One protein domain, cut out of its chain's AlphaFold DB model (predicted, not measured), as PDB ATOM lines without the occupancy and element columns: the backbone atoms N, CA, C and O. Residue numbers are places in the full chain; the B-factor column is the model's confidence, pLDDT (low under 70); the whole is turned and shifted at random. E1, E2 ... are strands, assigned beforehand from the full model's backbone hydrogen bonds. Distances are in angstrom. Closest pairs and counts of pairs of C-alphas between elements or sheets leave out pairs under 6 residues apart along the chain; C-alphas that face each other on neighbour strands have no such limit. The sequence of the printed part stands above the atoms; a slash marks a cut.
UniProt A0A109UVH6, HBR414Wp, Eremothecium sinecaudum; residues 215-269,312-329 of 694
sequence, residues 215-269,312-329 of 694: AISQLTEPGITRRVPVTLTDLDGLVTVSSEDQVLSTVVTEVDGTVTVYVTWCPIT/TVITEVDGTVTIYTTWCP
ATOM      1  N   ALA A 215      85.939 143.388 143.843       40.59
ATOM      2  CA  ALA A 215      86.348 142.065 143.366       40.59
ATOM      3  C   ALA A 215      85.162 141.244 142.821       40.59
ATOM      4  O   ALA A 215      85.293 140.562 141.803       40.59
ATOM      5  N   ILE A 216      83.990 141.346 143.460       40.97
ATOM      6  CA  ILE A 216      82.777 140.594 143.083       40.97
ATOM      7  C   ILE A 216      82.250 141.036 141.710       40.97
ATOM      8  O   ILE A 216      81.793 140.208 140.922       40.97
ATOM      9  N   SER A 217      82.411 142.317 141.364       42.31
ATOM     10  CA  SER A 217      81.989 142.877 140.071       42.31
ATOM     11  C   SER A 217      82.715 142.273 138.849       42.31
ATOM     12  O   SER A 217      82.312 142.529 137.717       42.31
ATOM     13  N   GLN A 218      83.765 141.463 139.051       39.22
ATOM     14  CA  GLN A 218      84.499 140.751 137.992       39.22
ATOM     15  C   GLN A 218      84.216 139.233 137.940       39.22
ATOM     16  O   GLN A 218      84.876 138.523 137.181       39.22
ATOM     17  N   LEU A 219      83.278 138.711 138.744       47.62
ATOM     18  CA  LEU A 219      83.010 137.269 138.907       47.62
ATOM     19  C   LEU A 219      81.733 136.782 138.187       47.62
ATOM     20  O   LEU A 219      81.146 135.773 138.563       47.62
ATOM     21  N   THR A 220      81.291 137.471 137.132       44.62
ATOM     22  CA  THR A 220      80.027 137.175 136.425       44.62
ATOM     23  C   THR A 220      80.038 135.927 135.528       44.62
ATOM     24  O   THR A 220      79.032 135.646 134.881       44.62
ATOM     25  N   GLU A 221      81.141 135.177 135.450       56.06
ATOM     26  CA  GLU A 221      81.216 133.922 134.688       56.06
ATOM     27  C   GLU A 221      81.091 132.702 135.627       56.06
ATOM     28  O   GLU A 221      81.958 132.492 136.481       56.06
ATOM     29  N   PRO A 222      80.029 131.879 135.502       59.41
ATOM     30  CA  PRO A 222      79.801 130.749 136.399       59.41
ATOM     31  C   PRO A 222      80.842 129.639 136.202       59.41
ATOM     32  O   PRO A 222      81.111 129.218 135.077       59.41
ATOM     33  N   GLY A 223      81.373 129.107 137.308       60.34
ATOM     34  CA  GLY A 223      82.287 127.958 137.300       60.34
ATOM     35  C   GLY A 223      83.778 128.299 137.215       60.34
ATOM     36  O   GLY A 223      84.583 127.410 136.939       60.34
ATOM     37  N   ILE A 224      84.171 129.556 137.457       63.84
ATOM     38  CA  ILE A 224      85.585 129.937 137.558       63.84
ATOM     39  C   ILE A 224      86.111 129.700 138.980       63.84
ATOM     40  O   ILE A 224      85.631 130.286 139.949       63.84
ATOM     41  N   THR A 225      87.183 128.912 139.078       61.62
ATOM     42  CA  THR A 225      88.081 128.894 140.240       61.62
ATOM     43  C   THR A 225      89.182 129.927 140.019       61.62
ATOM     44  O   THR A 225      89.901 129.852 139.019       61.62
ATOM     45  N   ARG A 226      89.358 130.883 140.937       72.44
ATOM     46  CA  ARG A 226      90.371 131.944 140.817       72.44
ATOM     47  C   ARG A 226      91.193 132.064 142.097       72.44
ATOM     48  O   ARG A 226      90.671 131.974 143.202       72.44
ATOM     49  N   ARG A 227      92.494 132.288 141.925       68.62
ATOM     50  CA  ARG A 227      93.395 132.693 143.006       68.62
ATOM     51  C   ARG A 227      93.210 134.184 143.255       68.62
ATOM     52  O   ARG A 227      93.271 134.962 142.299       68.62
ATOM     53  N   VAL A 228      92.934 134.563 144.498       69.81
ATOM     54  CA  VAL A 228      92.690 135.954 144.894       69.81
ATOM     55  C   VAL A 228      93.658 136.315 146.025       69.81
ATOM     56  O   VAL A 228      93.644 135.635 147.052       69.81
ATOM     57  N   PRO A 229      94.497 137.357 145.869       60.22
ATOM     58  CA  PRO A 229      95.361 137.815 146.947       60.22
ATOM     59  C   PRO A 229      94.510 138.464 148.041       60.22
ATOM     60  O   PRO A 229      93.752 139.403 147.779       60.22
ATOM     61  N   VAL A 230      94.630 137.974 149.273       71.81
ATOM     62  CA  VAL A 230      93.905 138.548 150.410       71.81
ATOM     63  C   VAL A 230      94.621 139.804 150.886       71.81
ATOM     64  O   VAL A 230      95.820 139.798 151.162       71.81
ATOM     65  N   THR A 231      93.861 140.889 150.985       67.25
ATOM     66  CA  THR A 231      94.334 142.168 151.510       67.25
ATOM     67  C   THR A 231      93.819 142.325 152.935       67.25
ATOM     68  O   THR A 231      92.622 142.520 153.146       67.25
ATOM     69  N   LEU A 232      94.713 142.210 153.913       65.75
ATOM     70  CA  LEU A 232      94.420 142.427 155.323       65.75
ATOM     71  C   LEU A 232      94.705 143.892 155.660       65.75
ATOM     72  O   LEU A 232      95.744 144.433 155.291       65.75
ATOM     73  N   THR A 233      93.779 144.545 156.355       65.81
ATOM     74  CA  THR A 233      93.992 145.889 156.910       65.81
ATOM     75  C   THR A 233      93.986 145.755 158.423       65.81
ATOM     76  O   THR A 233      93.029 145.205 158.970       65.81
ATOM     77  N   ASP A 234      95.055 146.188 159.087       68.75
ATOM     78  CA  ASP A 234      95.122 146.161 160.548       68.75
ATOM     79  C   ASP A 234      94.372 147.345 161.192       68.75
ATOM     80  O   ASP A 234      93.766 148.180 160.515       68.75
ATOM     81  N   LEU A 235      94.389 147.400 162.527       57.31
ATOM     82  CA  LEU A 235      93.710 148.441 163.306       57.31
ATOM     83  C   LEU A 235      94.309 149.846 163.111       57.31
ATOM     84  O   LEU A 235      93.625 150.826 163.403       57.31
ATOM     85  N   ASP A 236      95.540 149.950 162.602       78.06
ATOM     86  CA  ASP A 236      96.216 151.214 162.295       78.06
ATOM     87  C   ASP A 236      95.999 151.645 160.826       78.06
ATOM     88  O   ASP A 236      96.497 152.686 160.388       78.06
ATOM     89  N   GLY A 237      95.230 150.869 160.053       75.44
ATOM     90  CA  GLY A 237      94.959 151.119 158.638       75.44
ATOM     91  C   GLY A 237      96.088 150.678 157.702       75.44
ATOM     92  O   GLY A 237      96.079 151.050 156.524       75.44
ATOM     93  N   LEU A 238      97.063 149.901 158.184       72.19
ATOM     94  CA  LEU A 238      98.142 149.384 157.351       72.19
ATOM     95  C   LEU A 238      97.626 148.224 156.496       72.19
ATOM     96  O   LEU A 238      97.207 147.174 156.983       72.19
ATOM     97  N   VAL A 239      97.692 148.432 155.186       79.62
ATOM     98  CA  VAL A 239      97.270 147.462 154.179       79.62
ATOM     99  C   VAL A 239      98.412 146.483 153.908       79.62
ATOM    100  O   VAL A 239      99.415 146.839 153.286       79.62
ATOM    101  N   THR A 240      98.252 145.237 154.346       66.06
ATOM    102  CA  THR A 240      99.163 144.124 154.063       66.06
ATOM    103  C   THR A 240      98.527 143.178 153.047       66.06
ATOM    104  O   THR A 240      97.419 142.678 153.226       66.06
ATOM    105  N   VAL A 241      99.222 142.941 151.935       65.06
ATOM    106  CA  VAL A 241      98.805 141.949 150.937       65.06
ATOM    107  C   VAL A 241      99.467 140.630 151.307       65.06
ATOM    108  O   VAL A 241     100.697 140.548 151.290       65.06
ATOM    109  N   SER A 242      98.675 139.611 151.642       62.50
ATOM    110  CA  SER A 242      99.214 138.265 151.830       62.50
ATOM    111  C   SER A 242      99.757 137.747 150.500       62.50
ATOM    112  O   SER A 242      99.103 137.862 149.461       62.50
ATOM    113  N   SER A 243     100.957 137.166 150.530       48.81
ATOM    114  CA  SER A 243     101.563 136.497 149.373       48.81
ATOM    115  C   SER A 243     100.921 135.147 149.045       48.81
ATOM    116  O   SER A 243     101.293 134.524 148.051       48.81
ATOM    117  N   GLU A 244      99.985 134.681 149.871       67.50
ATOM    118  CA  GLU A 244      99.300 133.408 149.682       67.50
ATOM    119  C   GLU A 244      98.027 133.575 148.855       67.50
ATOM    120  O   GLU A 244      97.044 134.201 149.255       67.50
ATOM    121  N   ASP A 245      98.063 132.961 147.674       63.22
ATOM    122  CA  ASP A 245      96.927 132.799 146.781       63.22
ATOM    123  C   ASP A 245      95.825 131.953 147.443       63.22
ATOM    124  O   ASP A 245      95.843 130.720 147.352       63.22
ATOM    125  N   GLN A 246      94.814 132.586 148.042       74.06
ATOM    126  CA  GLN A 246      93.625 131.847 148.464       74.06
ATOM    127  C   GLN A 246      92.806 131.419 147.244       74.06
ATOM    128  O   GLN A 246      92.620 132.170 146.280       74.06
ATOM    129  N   VAL A 247      92.319 130.179 147.280       64.06
ATOM    130  CA  VAL A 247      91.491 129.608 146.215       64.06
ATOM    131  C   VAL A 247      90.033 129.958 146.487       64.06
ATOM    132  O   VAL A 247      89.412 129.412 147.398       64.06
ATOM    133  N   LEU A 248      89.492 130.851 145.663       80.44
ATOM    134  CA  LEU A 248      88.076 131.188 145.633       80.44
ATOM    135  C   LEU A 248      87.398 130.391 144.515       80.44
ATOM    136  O   LEU A 248      87.871 130.387 143.373       80.44
ATOM    137  N   SER A 249      86.280 129.742 144.821       74.25
ATOM    138  CA  SER A 249      85.423 129.097 143.823       74.25
ATOM    139  C   SER A 249      84.003 129.638 143.940       74.25
ATOM    140  O   SER A 249      83.433 129.693 145.031       74.25
ATOM    141  N   THR A 250      83.440 130.067 142.811       82.19
ATOM    142  CA  THR A 250      82.099 130.663 142.750       82.19
ATOM    143  C   THR A 250      81.194 129.893 141.799       82.19
ATOM    144  O   THR A 250      81.460 129.803 140.595       82.19
ATOM    145  N   VAL A 251      80.086 129.383 142.332       82.00
ATOM    146  CA  VAL A 251      79.019 128.731 141.565       82.00
ATOM    147  C   VAL A 251      77.776 129.606 141.643       82.00
ATOM    148  O   VAL A 251      77.269 129.874 142.727       82.00
ATOM    149  N   VAL A 252      77.277 130.044 140.490       83.12
ATOM    150  CA  VAL A 252      76.036 130.818 140.387       83.12
ATOM    151  C   VAL A 252      74.941 129.902 139.857       83.12
ATOM    152  O   VAL A 252      75.123 129.269 138.815       83.12
ATOM    153  N   THR A 253      73.809 129.834 140.551       84.06
ATOM    154  CA  THR A 253      72.616 129.103 140.107       84.06
ATOM    155  C   THR A 253      71.416 130.033 140.091       84.06
ATOM    156  O   THR A 253      71.139 130.684 141.095       84.06
ATOM    157  N   GLU A 254      70.672 130.060 138.990       90.69
ATOM    158  CA  GLU A 254      69.393 130.767 138.906       90.69
ATOM    159  C   GLU A 254      68.245 129.750 138.967       90.69
ATOM    160  O   GLU A 254      68.202 128.810 138.169       90.69
ATOM    161  N   VAL A 255      67.324 129.923 139.917       83.06
ATOM    162  CA  VAL A 255      66.118 129.096 140.074       83.06
ATOM    163  C   VAL A 255      64.917 130.026 140.206       83.06
ATOM    164  O   VAL A 255      64.900 130.899 141.069       83.06
ATOM    165  N   ASP A 256      63.932 129.873 139.319       85.69
ATOM    166  CA  ASP A 256      62.708 130.692 139.267       85.69
ATOM    167  C   ASP A 256      62.951 132.221 139.283       85.69
ATOM    168  O   ASP A 256      62.168 132.992 139.836       85.69
ATOM    169  N   GLY A 257      64.049 132.673 138.662       82.69
ATOM    170  CA  GLY A 257      64.466 134.082 138.624       82.69
ATOM    171  C   GLY A 257      65.181 134.579 139.888       82.69
ATOM    172  O   GLY A 257      65.541 135.751 139.961       82.69
ATOM    173  N   THR A 258      65.409 133.707 140.874       79.75
ATOM    174  CA  THR A 258      66.254 133.985 142.043       79.75
ATOM    175  C   THR A 258      67.678 133.527 141.748       79.75
ATOM    176  O   THR A 258      67.903 132.352 141.455       79.75
ATOM    177  N   VAL A 259      68.643 134.444 141.828       79.69
ATOM    178  CA  VAL A 259      70.068 134.138 141.643       79.69
ATOM    179  C   VAL A 259      70.707 133.843 142.996       79.69
ATOM    180  O   VAL A 259      70.851 134.740 143.823       79.69
ATOM    181  N   THR A 260      71.141 132.600 143.189       83.06
ATOM    182  CA  THR A 260      71.939 132.171 144.342       83.06
ATOM    183  C   THR A 260      73.404 132.092 143.936       83.06
ATOM    184  O   THR A 260      73.765 131.341 143.026       83.06
ATOM    185  N   VAL A 261      74.266 132.845 144.618       81.88
ATOM    186  CA  VAL A 261      75.725 132.738 144.471       81.88
ATOM    187  C   VAL A 261      76.278 131.945 145.649       81.88
ATOM    188  O   VAL A 261      76.211 132.405 146.787       81.88
ATOM    189  N   TYR A 262      76.839 130.773 145.363       79.50
ATOM    190  CA  TYR A 262      77.623 129.983 146.305       79.50
ATOM    191  C   TYR A 262      79.091 130.367 146.167       79.50
ATOM    192  O   TYR A 262      79.710 130.137 145.123       79.50
ATOM    193  N   VAL A 263      79.652 130.933 147.228       83.50
ATOM    194  CA  VAL A 263      81.083 131.226 147.331       83.50
ATOM    195  C   VAL A 263      81.696 130.233 148.306       83.50
ATOM    196  O   VAL A 263      81.317 130.225 149.477       83.50
ATOM    197  N   THR A 264      82.641 129.419 147.838       82.38
ATOM    198  CA  THR A 264      83.491 128.609 148.713       82.38
ATOM    199  C   THR A 264      84.894 129.202 148.760       82.38
ATOM    200  O   THR A 264      85.532 129.460 147.736       82.38
ATOM    201  N   TRP A 265      85.373 129.417 149.982       83.38
ATOM    202  CA  TRP A 265      86.773 129.675 150.284       83.38
ATOM    203  C   TRP A 265      87.314 128.520 151.127       83.38
ATOM    204  O   TRP A 265      86.577 127.912 151.904       83.38
ATOM    205  N   CYS A 266      88.604 128.236 150.991       72.62
ATOM    206  CA  CYS A 266      89.341 127.382 151.914       72.62
ATOM    207  C   CYS A 266      90.528 128.204 152.432       72.62
ATOM    208  O   CYS A 266      91.415 128.517 151.629       72.62
ATOM    209  N   PRO A 267      90.545 128.614 153.714       55.88
ATOM    210  CA  PRO A 267      91.724 129.238 154.280       55.88
ATOM    211  C   PRO A 267      92.788 128.147 154.402       55.88
ATOM    212  O   PRO A 267      92.632 127.202 155.170       55.88
ATOM    213  N   ILE A 268      93.862 128.264 153.622       43.31
ATOM    214  CA  ILE A 268      95.071 127.483 153.876       43.31
ATOM    215  C   ILE A 268      95.637 128.047 155.178       43.31
ATOM    216  O   ILE A 268      96.044 129.205 155.222       43.31
ATOM    217  N   THR A 269      95.552 127.278 156.258       49.28
ATOM    218  CA  THR A 269      96.041 127.697 157.570       49.28
ATOM    219  C   THR A 269      97.509 127.327 157.716       49.28
ATOM    220  O   THR A 269      97.813 126.223 158.169       49.28
ATOM    221  N   THR A 312      77.036 128.489 157.300       86.75
ATOM    222  CA  THR A 312      76.211 129.103 156.253       86.75
ATOM    223  C   THR A 312      75.735 130.477 156.701       86.75
ATOM    224  O   THR A 312      75.138 130.616 157.767       86.75
ATOM    225  N   VAL A 313      75.973 131.489 155.868       87.00
ATOM    226  CA  VAL A 313      75.486 132.859 156.063       87.00
ATOM    227  C   VAL A 313      74.622 133.231 154.867       87.00
ATOM    228  O   VAL A 313      75.073 133.175 153.723       87.00
ATOM    229  N   ILE A 314      73.374 133.607 155.132       88.62
ATOM    230  CA  ILE A 314      72.411 134.025 154.112       88.62
ATOM    231  C   ILE A 314      72.270 135.544 154.189       88.62
ATOM    232  O   ILE A 314      71.986 136.083 155.256       88.62
ATOM    233  N   THR A 315      72.450 136.235 153.065       89.12
ATOM    234  CA  THR A 315      72.242 137.685 152.959       89.12
ATOM    235  C   THR A 315      71.287 137.990 151.815       89.12
ATOM    236  O   THR A 315      71.540 137.578 150.683       89.12
ATOM    237  N   GLU A 316      70.230 138.750 152.083       94.00
ATOM    238  CA  GLU A 316      69.311 139.243 151.056       94.00
ATOM    239  C   GLU A 316      69.608 140.718 150.755       94.00
ATOM    240  O   GLU A 316      69.616 141.553 151.660       94.00
ATOM    241  N   VAL A 317      69.862 141.041 149.485       89.06
ATOM    242  CA  VAL A 317      70.097 142.411 149.004       89.06
ATOM    243  C   VAL A 317      69.222 142.644 147.778       89.06
ATOM    244  O   VAL A 317      69.303 141.890 146.812       89.06
ATOM    245  N   ASP A 318      68.351 143.655 147.829       88.38
ATOM    246  CA  ASP A 318      67.410 144.014 146.753       88.38
ATOM    247  C   ASP A 318      66.582 142.826 146.199       88.38
ATOM    248  O   ASP A 318      66.295 142.741 145.006       88.38
ATOM    249  N   GLY A 319      66.196 141.887 147.076       87.06
ATOM    250  CA  GLY A 319      65.457 140.665 146.719       87.06
ATOM    251  C   GLY A 319      66.316 139.539 146.124       87.06
ATOM    252  O   GLY A 319      65.782 138.503 145.735       87.06
ATOM    253  N   THR A 320      67.639 139.713 146.057       84.94
ATOM    254  CA  THR A 320      68.599 138.671 145.664       84.94
ATOM    255  C   THR A 320      69.167 137.998 146.910       84.94
ATOM    256  O   THR A 320      69.788 138.656 147.746       84.94
ATOM    257  N   VAL A 321      68.982 136.681 147.035       86.62
ATOM    258  CA  VAL A 321      69.461 135.891 148.179       86.62
ATOM    259  C   VAL A 321      70.823 135.276 147.858       86.62
ATOM    260  O   VAL A 321      70.932 134.340 147.069       86.62
ATOM    261  N   THR A 322      71.873 135.773 148.506       88.06
ATOM    262  CA  THR A 322      73.223 135.196 148.434       88.06
ATOM    263  C   THR A 322      73.453 134.262 149.619       88.06
ATOM    264  O   THR A 322      73.140 134.616 150.756       88.06
ATOM    265  N   ILE A 323      73.998 133.070 149.357       89.12
ATOM    266  CA  ILE A 323      74.260 132.045 150.373       89.12
ATOM    267  C   ILE A 323      75.761 131.758 150.386       89.12
ATOM    268  O   ILE A 323      76.288 131.029 149.545       89.12
ATOM    269  N   TYR A 324      76.456 132.326 151.366       85.56
ATOM    270  CA  TYR A 324      77.858 132.021 151.624       85.56
ATOM    271  C   TYR A 324      77.933 130.714 152.407       85.56
ATOM    272  O   TYR A 324      77.324 130.588 153.471       85.56
ATOM    273  N   THR A 325      78.680 129.740 151.894       87.44
ATOM    274  CA  THR A 325      78.800 128.417 152.509       87.44
ATOM    275  C   THR A 325      80.270 128.053 152.612       87.44
ATOM    276  O   THR A 325      80.939 127.814 151.608       87.44
ATOM    277  N   THR A 326      80.775 128.005 153.838       87.75
ATOM    278  CA  THR A 326      82.189 127.745 154.115       87.75
ATOM    279  C   THR A 326      82.347 126.349 154.701       87.75
ATOM    280  O   THR A 326      81.598 125.947 155.595       87.75
ATOM    281  N   TRP A 327      83.313 125.610 154.161       85.62
ATOM    282  CA  TRP A 327      83.674 124.268 154.601       85.62
ATOM    283  C   TRP A 327      85.097 124.329 155.138       85.62
ATOM    284  O   TRP A 327      86.017 124.656 154.388       85.62
ATOM    285  N   CYS A 328      85.282 124.018 156.418       81.50
ATOM    286  CA  CYS A 328      86.612 123.879 157.000       81.50
ATOM    287  C   CYS A 328      86.887 122.389 157.254       81.50
ATOM    288  O   CYS A 328      86.308 121.826 158.192       81.50
ATOM    289  N   PRO A 329      87.723 121.721 156.434       65.38
ATOM    290  CA  PRO A 329      88.206 120.388 156.761       65.38
ATOM    291  C   PRO A 329      89.178 120.499 157.938       65.38
ATOM    292  O   PRO A 329      90.205 121.165 157.840       65.38
TER     293      PRO A 329
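What this domain is: This is residues 215 to 269 and 312 to 329 of the 694 residues of the protein "HBR414Wp" of Eremothecium sinecaudum (UniProt A0A109UVH6). One sheet of five strands, strongly twisted and curled, makes a trough-like wall with no named helix on it; its longest strand, E2, bends sharply, and the hairpin of E1 and E2 makes one end of the long axis. The printed part has 73 residues and five strands, E1 to E5 along the chain, class all strand. The sheet is mixed, in the order E1, E2, E3, E5, E4. The whole is loose, with a radius of gyration of the C-alphas of 14.3 A, and elongated, spanning 44 by 25 by 24 A.

How they stand to each other: E2, residues 239 to 255, bends by 92 degrees at residue 243. E1, residues 225 to 233, E2 and E3, residues 258 to 266, form a meander, each strand the antiparallel neighbour of the one before. In the hairpin E1 and E2, N 232 and O 240 are 2.8 A apart, within hydrogen-bond range; in the hairpin E2 and E3, N 251 and O 262 are 2.9 A apart, also within range. E5, residues 320 to 328, is parallel to E3 at 22 degrees, with N 323 and O 261 within range at 3.5 A. E4, residues 312 to 317, and E5 form an antiparallel hairpin, with N 315 and O 322 within range at 2.9 A. E1 and E4 are the edge strands, and they are apart.

Where its parts are: E1 is 24.5 A long and begins at C-alpha 225, (88.081, 128.894, 140.240). E2 is 38.8 A, E3 26.0 A, E4 16.3 A and E5 25.9 A, ending at C-alpha 328, (86.612, 123.879, 157.000).

The domain as a whole: The C-alphas farthest apart, those of Asp 236 and Asp 256, are 45.5 A apart. Residues 270 to 311 are not printed; C-alphas 269 and 312 are 19.9 A apart across this cut. The three links printed whole are tight. Mean pLDDT of the printed part is 72.5; 30 residues are under 70, among them 215 to 225.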